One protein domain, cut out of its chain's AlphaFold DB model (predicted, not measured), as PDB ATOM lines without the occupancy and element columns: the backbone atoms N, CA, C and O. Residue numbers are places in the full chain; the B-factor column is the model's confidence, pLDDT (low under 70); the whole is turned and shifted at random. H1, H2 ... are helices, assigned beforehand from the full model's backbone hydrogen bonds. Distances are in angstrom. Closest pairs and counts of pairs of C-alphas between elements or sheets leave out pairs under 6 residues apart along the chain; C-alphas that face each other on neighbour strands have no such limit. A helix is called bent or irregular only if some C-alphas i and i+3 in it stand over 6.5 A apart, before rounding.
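What this domain is: This is residues 83 to 161 of the 331 residues of an uncharacterized protein of Zetaproteobacteria bacterium CG12_big_fil_rev_8_21_14_0_65_55_1124 (UniProt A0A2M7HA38). What is the shape? Helix H3, sharply kinked near residue 123, makes the core; shorter H1, H2 and H4 pack round it, and H5 packs on H2. What else holds? The 79 printed residues have five named helices, H1 to H5 in order, and no named strand: all helix. The whole is compact, with radius of gyration of the C-alphas 11.7 A and spans of 31 by 23 by 22 A.

How they stand to each other: What touches the hub? H3, residues 109 to 130, touches H1, residues 83 to 91 (C-alphas 117 and 86 closest, 6.9 A), H2, residues 96 to 103 (112 and 100, 5.2 A), and H4, residues 138 to 147 (124 and 147, 5.8 A). And the backbones? Every O i to N i+4 pair is within hydrogen-bond range in H1, H2, H4 and H5, residues 155 to 160, but 13 of 18 in H3.

Where its parts are: Where does H1 begin? C-alpha 83 is at (-38.732, -29.445, -20.846). Where does H5 end? C-alpha 160 is at (-41.542, -13.653, -27.986). Is H3 irregular? Yes, C-alphas 121 and 124 are 9.4 A apart.

The domain as a whole: Any cut? The printed part has no cut. Where is confidence low? Residues 132 to 135 are under 70.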
ATOM      1  N   SER A  83     -37.340 -29.265 -21.278       88.06
ATOM      2  CA  SER A  83     -38.732 -29.445 -20.846       88.06
ATOM      3  C   SER A  83     -39.323 -28.222 -20.139       88.06
ATOM      4  O   SER A  83     -40.501 -27.922 -20.313       88.06
ATOM      5  N   ALA A  84     -38.526 -27.507 -19.340       87.88
ATOM      6  CA  ALA A  84     -38.996 -26.314 -18.636       87.88
ATOM      7  C   ALA A  84     -39.234 -25.148 -19.607       87.88
ATOM      8  O   ALA A  84     -40.214 -24.420 -19.470       87.88
ATOM      9  N   ILE A  85     -38.362 -25.005 -20.607       89.06
ATOM     10  CA  ILE A  85     -38.492 -24.021 -21.687       89.06
ATOM     11  C   ILE A  85     -39.742 -24.302 -22.521       89.06
ATOM     12  O   ILE A  85     -40.505 -23.380 -22.794       89.06
ATOM     13  N   GLU A  86     -39.960 -25.558 -22.908       88.31
ATOM     14  CA  GLU A  86     -41.134 -25.975 -23.680       88.31
ATOM     15  C   GLU A  86     -42.430 -25.660 -22.928       88.31
ATOM     16  O   GLU A  86     -43.303 -24.978 -23.460       88.31
ATOM     17  N   MET A  87     -42.500 -26.038 -21.647       87.88
ATOM     18  CA  MET A  87     -43.638 -25.720 -20.785       87.88
ATOM     19  C   MET A  87     -43.857 -24.207 -20.649       87.88
ATOM     20  O   MET A  87     -44.992 -23.745 -20.723       87.88
ATOM     21  N   TRP A  88     -42.786 -23.424 -20.485       89.00
ATOM     22  CA  TRP A  88     -42.880 -21.967 -20.398       89.00
ATOM     23  C   TRP A  88     -43.368 -21.332 -21.705       89.00
ATOM     24  O   TRP A  88     -44.194 -20.423 -21.668       89.00
ATOM     25  N   LEU A  89     -42.898 -21.808 -22.863       86.81
ATOM     26  CA  LEU A  89     -43.362 -21.328 -24.168       86.81
ATOM     27  C   LEU A  89     -44.851 -21.624 -24.376       86.81
ATOM     28  O   LEU A  89     -45.570 -20.754 -24.868       86.81
ATOM     29  N   SER A  90     -45.317 -22.810 -23.976       85.25
ATOM     30  CA  SER A  90     -46.736 -23.174 -24.034       85.25
ATOM     31  C   SER A  90     -47.598 -22.328 -23.087       85.25
ATOM     32  O   SER A  90     -48.661 -21.858 -23.488       85.25
ATOM     33  N   ASP A  91     -47.141 -22.090 -21.854       85.94
ATOM     34  CA  ASP A  91     -47.877 -21.316 -20.839       85.94
ATOM     35  C   ASP A  91     -47.904 -19.808 -21.132       85.94
ATOM     36  O   ASP A  91     -48.842 -19.106 -20.757       85.94
ATOM     37  N   LYS A  92     -46.922 -19.297 -21.888       83.19
ATOM     38  CA  LYS A  92     -46.856 -17.885 -22.294       83.19
ATOM     39  C   LYS A  92     -48.092 -17.412 -23.071       83.19
ATOM     40  O   LYS A  92     -48.302 -16.205 -23.194       83.19
ATOM     41  N   GLY A  93     -48.898 -18.340 -23.593       78.19
ATOM     42  CA  GLY A  93     -50.146 -18.025 -24.282       78.19
ATOM     43  C   GLY A  93     -49.912 -17.301 -25.606       78.19
ATOM     44  O   GLY A  93     -50.703 -16.441 -25.984       78.19
ATOM     45  N   LEU A  94     -48.802 -17.610 -26.287       80.94
ATOM     46  CA  LEU A  94     -48.515 -17.081 -27.618       80.94
ATOM     47  C   LEU A  94     -49.528 -17.657 -28.609       80.94
ATOM     48  O   LEU A  94     -49.565 -18.865 -28.839       80.94
ATOM     49  N   VAL A  95     -50.344 -16.790 -29.205       86.62
ATOM     50  CA  VAL A  95     -51.262 -17.200 -30.268       86.62
ATOM     51  C   VAL A  95     -50.426 -17.548 -31.512       86.62
ATOM     52  O   VAL A  95     -49.606 -16.719 -31.918       86.62
ATOM     53  N   PRO A  96     -50.609 -18.727 -32.145       87.06
ATOM     54  CA  PRO A  96     -49.793 -19.147 -33.289       87.06
ATOM     55  C   PRO A  96     -49.740 -18.123 -34.434       87.06
ATOM     56  O   PRO A  96     -48.669 -17.866 -34.983       87.06
ATOM     57  N   SER A  97     -50.867 -17.471 -34.731       89.50
ATOM     58  CA  SER A  97     -50.962 -16.417 -35.749       89.50
ATOM     59  C   SER A  97     -50.149 -15.165 -35.404       89.50
ATOM     60  O   SER A  97     -49.476 -14.595 -36.265       89.50
ATOM     61  N   GLU A  98     -50.145 -14.748 -34.135       90.00
ATOM     62  CA  GLU A  98     -49.335 -13.622 -33.664       90.00
ATOM     63  C   GLU A  98     -47.842 -13.946 -33.730       90.00
ATOM     64  O   GLU A  98     -47.049 -13.117 -34.179       90.00
ATOM     65  N   LEU A  99     -47.455 -15.157 -33.317       91.56
ATOM     66  CA  LEU A  99     -46.068 -15.611 -33.369       91.56
ATOM     67  C   LEU A  99     -45.563 -15.677 -34.817       91.56
ATOM     68  O   LEU A  99     -44.521 -15.097 -35.119       91.56
ATOM     69  N   ALA A 100     -46.321 -16.301 -35.723       92.50
ATOM     70  CA  ALA A 100     -45.980 -16.377 -37.143       92.50
ATOM     71  C   ALA A 100     -45.835 -14.983 -37.773       92.50
ATOM     72  O   ALA A 100     -44.854 -14.708 -38.465       92.50
ATOM     73  N   SER A 101     -46.763 -14.072 -37.463       92.25
ATOM     74  CA  SER A 101     -46.714 -12.678 -37.917       92.25
ATOM     75  C   SER A 101     -45.432 -11.964 -37.467       92.25
ATOM     76  O   SER A 101     -44.783 -11.293 -38.273       92.25
ATOM     77  N   ARG A 102     -45.008 -12.159 -36.210       91.88
ATOM     78  CA  ARG A 102     -43.763 -11.577 -35.670       91.88
ATOM     79  C   ARG A 102     -42.501 -12.202 -36.259       91.88
ATOM     80  O   ARG A 102     -41.524 -11.494 -36.498       91.88
ATOM     81  N   MET A 103     -42.515 -13.507 -36.525       92.94
ATOM     82  CA  MET A 103     -41.423 -14.187 -37.230       92.94
ATOM     83  C   MET A 103     -41.287 -13.649 -38.664       92.94
ATOM     84  O   MET A 103     -40.179 -13.511 -39.189       92.94
ATOM     85  N   GLY A 104     -42.395 -13.231 -39.269       91.69
ATOM     86  CA  GLY A 104     -42.426 -12.424 -40.477       91.69
ATOM     87  C   GLY A 104     -43.059 -13.143 -41.662       91.69
ATOM     88  O   GLY A 104     -43.556 -14.262 -41.572       91.69
ATOM     89  N   SER A 105     -43.054 -12.469 -42.812       89.44
ATOM     90  CA  SER A 105     -43.777 -12.921 -44.003       89.44
ATOM     91  C   SER A 105     -43.364 -14.323 -44.462       89.44
ATOM     92  O   SER A 105     -42.169 -14.600 -44.606       89.44
ATOM     93  N   GLY A 106     -44.355 -15.155 -44.785       87.69
ATOM     94  CA  GLY A 106     -44.158 -16.501 -45.334       87.69
ATOM     95  C   GLY A 106     -44.073 -17.615 -44.289       87.69
ATOM     96  O   GLY A 106     -43.966 -18.772 -44.674       87.69
ATOM     97  N   VAL A 107     -44.137 -17.293 -42.993       90.00
ATOM     98  CA  VAL A 107     -44.163 -18.291 -41.916       90.00
ATOM     99  C   VAL A 107     -45.586 -18.829 -41.743       90.00
ATOM    100  O   VAL A 107     -46.519 -18.052 -41.551       90.00
ATOM    101  N   ALA A 108     -45.750 -20.151 -41.811       90.88
ATOM    102  CA  ALA A 108     -47.033 -20.812 -41.578       90.88
ATOM    103  C   ALA A 108     -47.342 -20.907 -40.071       90.88
ATOM    104  O   ALA A 108     -46.449 -21.222 -39.278       90.88
ATOM    105  N   GLU A 109     -48.590 -20.632 -39.677       92.12
ATOM    106  CA  GLU A 109     -49.011 -20.547 -38.266       92.12
ATOM    107  C   GLU A 109     -48.817 -21.856 -37.492       92.12
ATOM    108  O   GLU A 109     -48.400 -21.834 -36.337       92.12
ATOM    109  N   ASP A 110     -49.070 -22.989 -38.144       90.19
ATOM    110  CA  ASP A 110     -48.890 -24.336 -37.597       90.19
ATOM    111  C   ASP A 110     -47.415 -24.677 -37.333       90.19
ATOM    112  O   ASP A 110     -47.111 -25.386 -36.380       90.19
ATOM    113  N   SER A 111     -46.492 -24.119 -38.124       89.75
ATOM    114  CA  SER A 111     -45.045 -24.341 -37.986       89.75
ATOM    115  C   SER A 111     -44.336 -23.387 -37.013       89.75
ATOM    116  O   SER A 111     -43.199 -23.641 -36.606       89.75
ATOM    117  N   ALA A 112     -44.964 -22.261 -36.657       91.50
ATOM    118  CA  ALA A 112     -44.299 -21.154 -35.965       91.50
ATOM    119  C   ALA A 112     -43.775 -21.546 -34.574       91.50
ATOM    120  O   ALA A 112     -42.644 -21.210 -34.209       91.50
ATOM    121  N   PHE A 113     -44.578 -22.292 -33.813       91.38
ATOM    122  CA  PHE A 113     -44.202 -22.750 -32.478       91.38
ATOM    123  C   PHE A 113     -43.038 -23.747 -32.527       91.38
ATOM    124  O   PHE A 113     -42.052 -23.559 -31.818       91.38
ATOM    125  N   ASP A 114     -43.107 -24.748 -33.407       90.75
ATOM    126  CA  ASP A 114     -42.072 -25.781 -33.534       90.75
ATOM    127  C   ASP A 114     -40.727 -25.192 -33.971       90.75
ATOM    128  O   ASP A 114     -39.676 -25.550 -33.437       90.75
ATOM    129  N   ARG A 115     -40.754 -24.218 -34.885       92.38
ATOM    130  CA  ARG A 115     -39.563 -23.478 -35.318       92.38
ATOM    131  C   ARG A 115     -38.940 -22.658 -34.192       92.38
ATOM    132  O   ARG A 115     -37.721 -22.676 -34.022       92.38
ATOM    133  N   MET A 116     -39.759 -21.965 -33.398       93.25
ATOM    134  CA  MET A 116     -39.281 -21.247 -32.213       93.25
ATOM    135  C   MET A 116     -38.674 -22.215 -31.190       93.25
ATOM    136  O   MET A 116     -37.575 -21.987 -30.681       93.25
ATOM    137  N   LEU A 117     -39.363 -23.325 -30.929       91.69
ATOM    138  CA  LEU A 117     -38.920 -24.351 -29.997       91.69
ATOM    139  C   LEU A 117     -37.583 -24.969 -30.432       91.69
ATOM    140  O   LEU A 117     -36.697 -25.161 -29.598       91.69
ATOM    141  N   LEU A 118     -37.399 -25.219 -31.732       92.31
ATOM    142  CA  LEU A 118     -36.148 -25.721 -32.297       92.31
ATOM    143  C   LEU A 118     -34.978 -24.762 -32.036       92.31
ATOM    144  O   LEU A 118     -33.950 -25.198 -31.514       92.31
ATOM    145  N   VAL A 119     -35.147 -23.464 -32.319       94.19
ATOM    146  CA  VAL A 119     -34.103 -22.450 -32.085       94.19
ATOM    147  C   VAL A 119     -33.722 -22.367 -30.615       94.19
ATOM    148  O   VAL A 119     -32.533 -22.335 -30.298       94.19
ATOM    149  N   VAL A 120     -34.698 -22.363 -29.706       91.94
ATOM    150  CA  VAL A 120     -34.404 -22.231 -28.274       91.94
ATOM    151  C   VAL A 120     -33.783 -23.516 -27.701       91.94
ATOM    152  O   VAL A 120     -32.900 -23.428 -26.851       91.94
ATOM    153  N   LYS A 121     -34.180 -24.708 -28.174       90.31
ATOM    154  CA  LYS A 121     -33.655 -25.995 -27.668       90.31
ATOM    155  C   LYS A 121     -32.314 -26.391 -28.280       90.31
ATOM    156  O   LYS A 121     -31.476 -26.958 -27.585       90.31
ATOM    157  N   LYS A 122     -32.123 -26.165 -29.583       91.00
ATOM    158  CA  LYS A 122     -30.965 -26.669 -30.349       91.00
ATOM    159  C   LYS A 122     -30.032 -25.567 -30.850       91.00
ATOM    160  O   LYS A 122     -28.939 -25.868 -31.323       91.00
ATOM    161  N   GLY A 123     -30.417 -24.304 -30.692       93.06
ATOM    162  CA  GLY A 123     -29.621 -23.151 -31.094       93.06
ATOM    163  C   GLY A 123     -29.770 -22.784 -32.573       93.06
ATOM    164  O   GLY A 123     -30.415 -23.475 -33.368       93.06
ATOM    165  N   LEU A 124     -29.144 -21.661 -32.942       93.81
ATOM    166  CA  LEU A 124     -29.223 -21.083 -34.288       93.81
ATOM    167  C   LEU A 124     -28.671 -22.023 -35.363       93.81
ATOM    168  O   LEU A 124     -29.326 -22.211 -36.381       93.81
ATOM    169  N   GLN A 125     -27.504 -22.632 -35.134       93.12
ATOM    170  CA  GLN A 125     -26.849 -23.486 -36.126       93.12
ATOM    171  C   GLN A 125     -27.729 -24.676 -36.533       93.12
ATOM    172  O   GLN A 125     -28.026 -24.831 -37.713       93.12
ATOM    173  N   ALA A 126     -28.203 -25.461 -35.561       92.38
ATOM    174  CA  ALA A 126     -29.075 -26.606 -35.829       92.38
ATOM    175  C   ALA A 126     -30.381 -26.193 -36.527       92.38
ATOM    176  O   ALA A 126     -30.936 -26.945 -37.322       92.38
ATOM    177  N   SER A 127     -30.863 -24.978 -36.254       91.56
ATOM    178  CA  SER A 127     -32.060 -24.439 -36.902       91.56
ATOM    179  C   SER A 127     -31.802 -24.020 -38.348       91.56
ATOM    180  O   SER A 127     -32.673 -24.197 -39.187       91.56
ATOM    181  N   VAL A 128     -30.612 -23.499 -38.665       91.06
ATOM    182  CA  VAL A 128     -30.211 -23.245 -40.059       91.06
ATOM    183  C   VAL A 128     -30.112 -24.562 -40.828       91.06
ATOM    184  O   VAL A 128     -30.642 -24.646 -41.930       91.06
ATOM    185  N   GLU A 129     -29.482 -25.580 -40.236       90.38
ATOM    186  CA  GLU A 129     -29.307 -26.910 -40.839       90.38
ATOM    187  C   GLU A 129     -30.657 -27.605 -41.099       90.38
ATOM    188  O   GLU A 129     -30.869 -28.169 -42.169       90.38
ATOM    189  N   ALA A 130     -31.608 -27.512 -40.165       86.56
ATOM    190  CA  ALA A 130     -32.952 -28.078 -40.331       86.56
ATOM    191  C   ALA A 130     -33.775 -27.398 -41.445       86.56
ATOM    192  O   ALA A 130     -34.686 -28.006 -42.008       86.56
ATOM    193  N   GLU A 131     -33.453 -26.147 -41.773       80.06
ATOM    194  CA  GLU A 131     -34.134 -25.350 -42.796       80.06
ATOM    195  C   GLU A 131     -33.418 -25.417 -44.168       80.06
ATOM    196  O   GLU A 131     -33.888 -24.812 -45.139       80.06
ATOM    197  N   GLU A 132     -32.314 -26.173 -44.302       65.25
ATOM    198  CA  GLU A 132     -31.629 -26.411 -45.582       65.25
ATOM    199  C   GLU A 132     -32.545 -27.183 -46.554       65.25
ATOM    200  O   GLU A 132     -32.651 -28.406 -46.532       65.25
ATOM    201  N   GLY A 133     -33.248 -26.438 -47.412       59.03
ATOM    202  CA  GLY A 133     -34.216 -26.962 -48.386       59.03
ATOM    203  C   GLY A 133     -35.604 -26.319 -48.293       59.03
ATOM    204  O   GLY A 133     -36.347 -26.341 -49.272       59.03
ATOM    205  N   HIS A 134     -35.916 -25.658 -47.175       58.41
ATOM    206  CA  HIS A 134     -37.151 -24.899 -46.946       58.41
ATOM    207  C   HIS A 134     -36.889 -23.404 -47.193       58.41
ATOM    208  O   HIS A 134     -36.915 -22.560 -46.299       58.41
ATOM    209  N   GLY A 135     -36.535 -23.060 -48.433       56.47
ATOM    210  CA  GLY A 135     -36.257 -21.678 -48.820       56.47
ATOM    211  C   GLY A 135     -37.538 -20.903 -49.132       56.47
ATOM    212  O   GLY A 135     -38.300 -21.318 -50.000       56.47
ATOM    213  N   GLY A 136     -37.748 -19.746 -48.498       74.88
ATOM    214  CA  GLY A 136     -38.740 -18.782 -48.992       74.88
ATOM    215  C   GLY A 136     -39.258 -17.753 -47.993       74.88
ATOM    216  O   GLY A 136     -39.683 -16.680 -48.418       74.88
ATOM    217  N   ASP A 137     -39.206 -18.036 -46.692       88.94
ATOM    218  CA  ASP A 137     -39.793 -17.152 -45.681       88.94
ATOM    219  C   ASP A 137     -38.781 -16.235 -44.971       88.94
ATOM    220  O   ASP A 137     -37.554 -16.330 -45.111       88.94
ATOM    221  N   LYS A 138     -39.327 -15.273 -44.221       91.75
ATOM    222  CA  LYS A 138     -38.546 -14.269 -43.499       91.75
ATOM    223  C   LYS A 138     -37.792 -14.850 -42.297       91.75
ATOM    224  O   LYS A 138     -36.700 -14.358 -42.000       91.75
ATOM    225  N   TRP A 139     -38.337 -15.879 -41.649       92.81
ATOM    226  CA  TRP A 139     -37.741 -16.523 -40.480       92.81
ATOM    227  C   TRP A 139     -36.398 -17.154 -40.828       92.81
ATOM    228  O   TRP A 139     -35.381 -16.772 -40.247       92.81
ATOM    229  N   THR A 140     -36.355 -18.014 -41.848       92.00
ATOM    230  CA  THR A 140     -35.127 -18.707 -42.265       92.00
ATOM    231  C   THR A 140     -34.028 -17.714 -42.656       92.00
ATOM    232  O   THR A 140     -32.859 -17.875 -42.291       92.00
ATOM    233  N   SER A 141     -34.390 -16.608 -43.322       92.00
ATOM    234  CA  SER A 141     -33.446 -15.526 -43.644       92.00
ATOM    235  C   SER A 141     -32.888 -14.835 -42.396       92.00
ATOM    236  O   SER A 141     -31.683 -14.574 -42.324       92.00
ATOM    237  N   ASN A 142     -33.740 -14.523 -41.419       94.12
ATOM    238  CA  ASN A 142     -33.324 -13.844 -40.197       94.12
ATOM    239  C   ASN A 142     -32.465 -14.752 -39.309       94.12
ATOM    240  O   ASN A 142     -31.402 -14.314 -38.878       94.12
ATOM    241  N   ILE A 143     -32.844 -16.021 -39.117       94.50
ATOM    242  CA  ILE A 143     -32.053 -17.001 -38.355       94.50
ATOM    243  C   ILE A 143     -30.664 -17.194 -38.977       94.50
ATOM    244  O   ILE A 143     -29.662 -17.148 -38.261       94.50
ATOM    245  N   LYS A 144     -30.569 -17.287 -40.311       93.69
ATOM    246  CA  LYS A 144     -29.275 -17.336 -41.007       93.69
ATOM    247  C   LYS A 144     -28.431 -16.084 -40.748       93.69
ATOM    248  O   LYS A 144     -27.252 -16.191 -40.417       93.69
ATOM    249  N   LYS A 145     -29.024 -14.889 -40.852       94.56
ATOM    250  CA  LYS A 145     -28.318 -13.628 -40.566       94.56
ATOM    251  C   LYS A 145     -27.847 -13.544 -39.116       94.56
ATOM    252  O   LYS A 145     -26.756 -13.029 -38.887       94.56
ATOM    253  N   LEU A 146     -28.633 -14.030 -38.155       94.50
ATOM    254  CA  LEU A 146     -28.218 -14.090 -36.751       94.50
ATOM    255  C   LEU A 146     -27.028 -15.017 -36.553       94.50
ATOM    256  O   LEU A 146     -26.058 -14.613 -35.922       94.50
ATOM    257  N   ASN A 147     -27.069 -16.213 -37.145       94.44
ATOM    258  CA  ASN A 147     -25.967 -17.170 -37.067       94.44
ATOM    259  C   ASN A 147     -24.656 -16.596 -37.648       94.44
ATOM    260  O   ASN A 147     -23.568 -16.889 -37.165       94.44
ATOM    261  N   GLU A 148     -24.758 -15.721 -38.653       94.12
ATOM    262  CA  GLU A 148     -23.628 -14.998 -39.252       94.12
ATOM    263  C   GLU A 148     -23.243 -13.692 -38.519       94.12
ATOM    264  O   GLU A 148     -22.364 -12.971 -38.993       94.12
ATOM    265  N   ASN A 149     -23.883 -13.355 -37.391       91.25
ATOM    266  CA  ASN A 149     -23.722 -12.087 -36.658       91.25
ATOM    267  C   ASN A 149     -24.023 -10.820 -37.494       91.25
ATOM    268  O   ASN A 149     -23.413  -9.769 -37.298       91.25
ATOM    269  N   LYS A 150     -24.957 -10.914 -38.445       92.44
ATOM    270  CA  LYS A 150     -25.402  -9.814 -39.327       92.44
ATOM    271  C   LYS A 150     -26.874  -9.430 -39.129       92.44
ATOM    272  O   LYS A 150     -27.367  -8.530 -39.808       92.44
ATOM    273  N   GLY A 151     -27.601 -10.167 -38.290       90.62
ATOM    274  CA  GLY A 151     -29.014  -9.942 -37.985       90.62
ATOM    275  C   GLY A 151     -29.229  -8.989 -36.810       90.62
ATOM    276  O   GLY A 151     -28.279  -8.571 -36.155       90.62
ATOM    277  N   ASP A 152     -30.493  -8.671 -36.542       92.69
ATOM    278  CA  ASP A 152     -30.892  -7.950 -35.329       92.69
ATOM    279  C   ASP A 152     -30.765  -8.876 -34.107       92.69
ATOM    280  O   ASP A 152     -31.566  -9.806 -33.992       92.69
ATOM    281  N   PRO A 153     -29.823  -8.640 -33.175       92.38
ATOM    282  CA  PRO A 153     -29.591  -9.533 -32.039       92.38
ATOM    283  C   PRO A 153     -30.826  -9.732 -31.148       92.38
ATOM    284  O   PRO A 153     -30.893 -10.737 -30.449       92.38
ATOM    285  N   SER A 154     -31.813  -8.830 -31.215       94.88
ATOM    286  CA  SER A 154     -33.040  -8.900 -30.415       94.88
ATOM    287  C   SER A 154     -34.183  -9.641 -31.118       94.88
ATOM    288  O   SER A 154     -35.286  -9.733 -30.587       94.88
ATOM    289  N   TYR A 155     -33.973 -10.161 -32.332       95.62
ATOM    290  CA  TYR A 155     -35.047 -10.699 -33.174       95.62
ATOM    291  C   TYR A 155     -35.841 -11.843 -32.523       95.62
ATOM    292  O   TYR A 155     -37.071 -11.844 -32.584       95.62
ATOM    293  N   ILE A 156     -35.171 -12.796 -31.865       95.25
ATOM    294  CA  ILE A 156     -35.858 -13.899 -31.166       95.25
ATOM    295  C   ILE A 156     -36.703 -13.341 -30.017       95.25
ATOM    296  O   ILE A 156     -37.869 -13.708 -29.869       95.25
ATOM    297  N   THR A 157     -36.154 -12.405 -29.244       95.00
ATOM    298  CA  THR A 157     -36.871 -11.741 -28.152       95.00
ATOM    299  C   THR A 157     -38.086 -10.974 -28.679       95.00
ATOM    300  O   THR A 157     -39.174 -11.142 -28.136       95.00
ATOM    301  N   LYS A 158     -37.959 -10.242 -29.797       94.50
ATOM    302  CA  LYS A 158     -39.065  -9.539 -30.484       94.50
ATOM    303  C   LYS A 158     -40.188 -10.478 -30.929       94.50
ATOM    304  O   LYS A 158     -41.365 -10.120 -30.851       94.50
ATOM    305  N   CYS A 159     -39.847 -11.699 -31.346       93.31
ATOM    306  CA  CYS A 159     -40.841 -12.725 -31.664       93.31
ATOM    307  C   CYS A 159     -41.617 -13.197 -30.424       93.31
ATOM    308  O   CYS A 159     -42.776 -13.586 -30.535       93.31
ATOM    309  N   LEU A 160     -40.990 -13.154 -29.245       91.38
ATOM    310  CA  LEU A 160     -41.542 -13.653 -27.986       91.38
ATOM    311  C   LEU A 160     -42.196 -12.566 -27.118       91.38
ATOM    312  O   LEU A 160     -42.860 -12.906 -26.138       91.38
ATOM    313  N   THR A 161     -41.992 -11.279 -27.386       88.25
ATOM    314  CA  THR A 161     -42.572 -10.167 -26.611       88.25
ATOM    315  C   THR A 161     -43.731  -9.514 -27.351       88.25
ATOM    316  O   THR A 161     -43.974  -9.792 -28.518       88.25
TER     317      THR A 161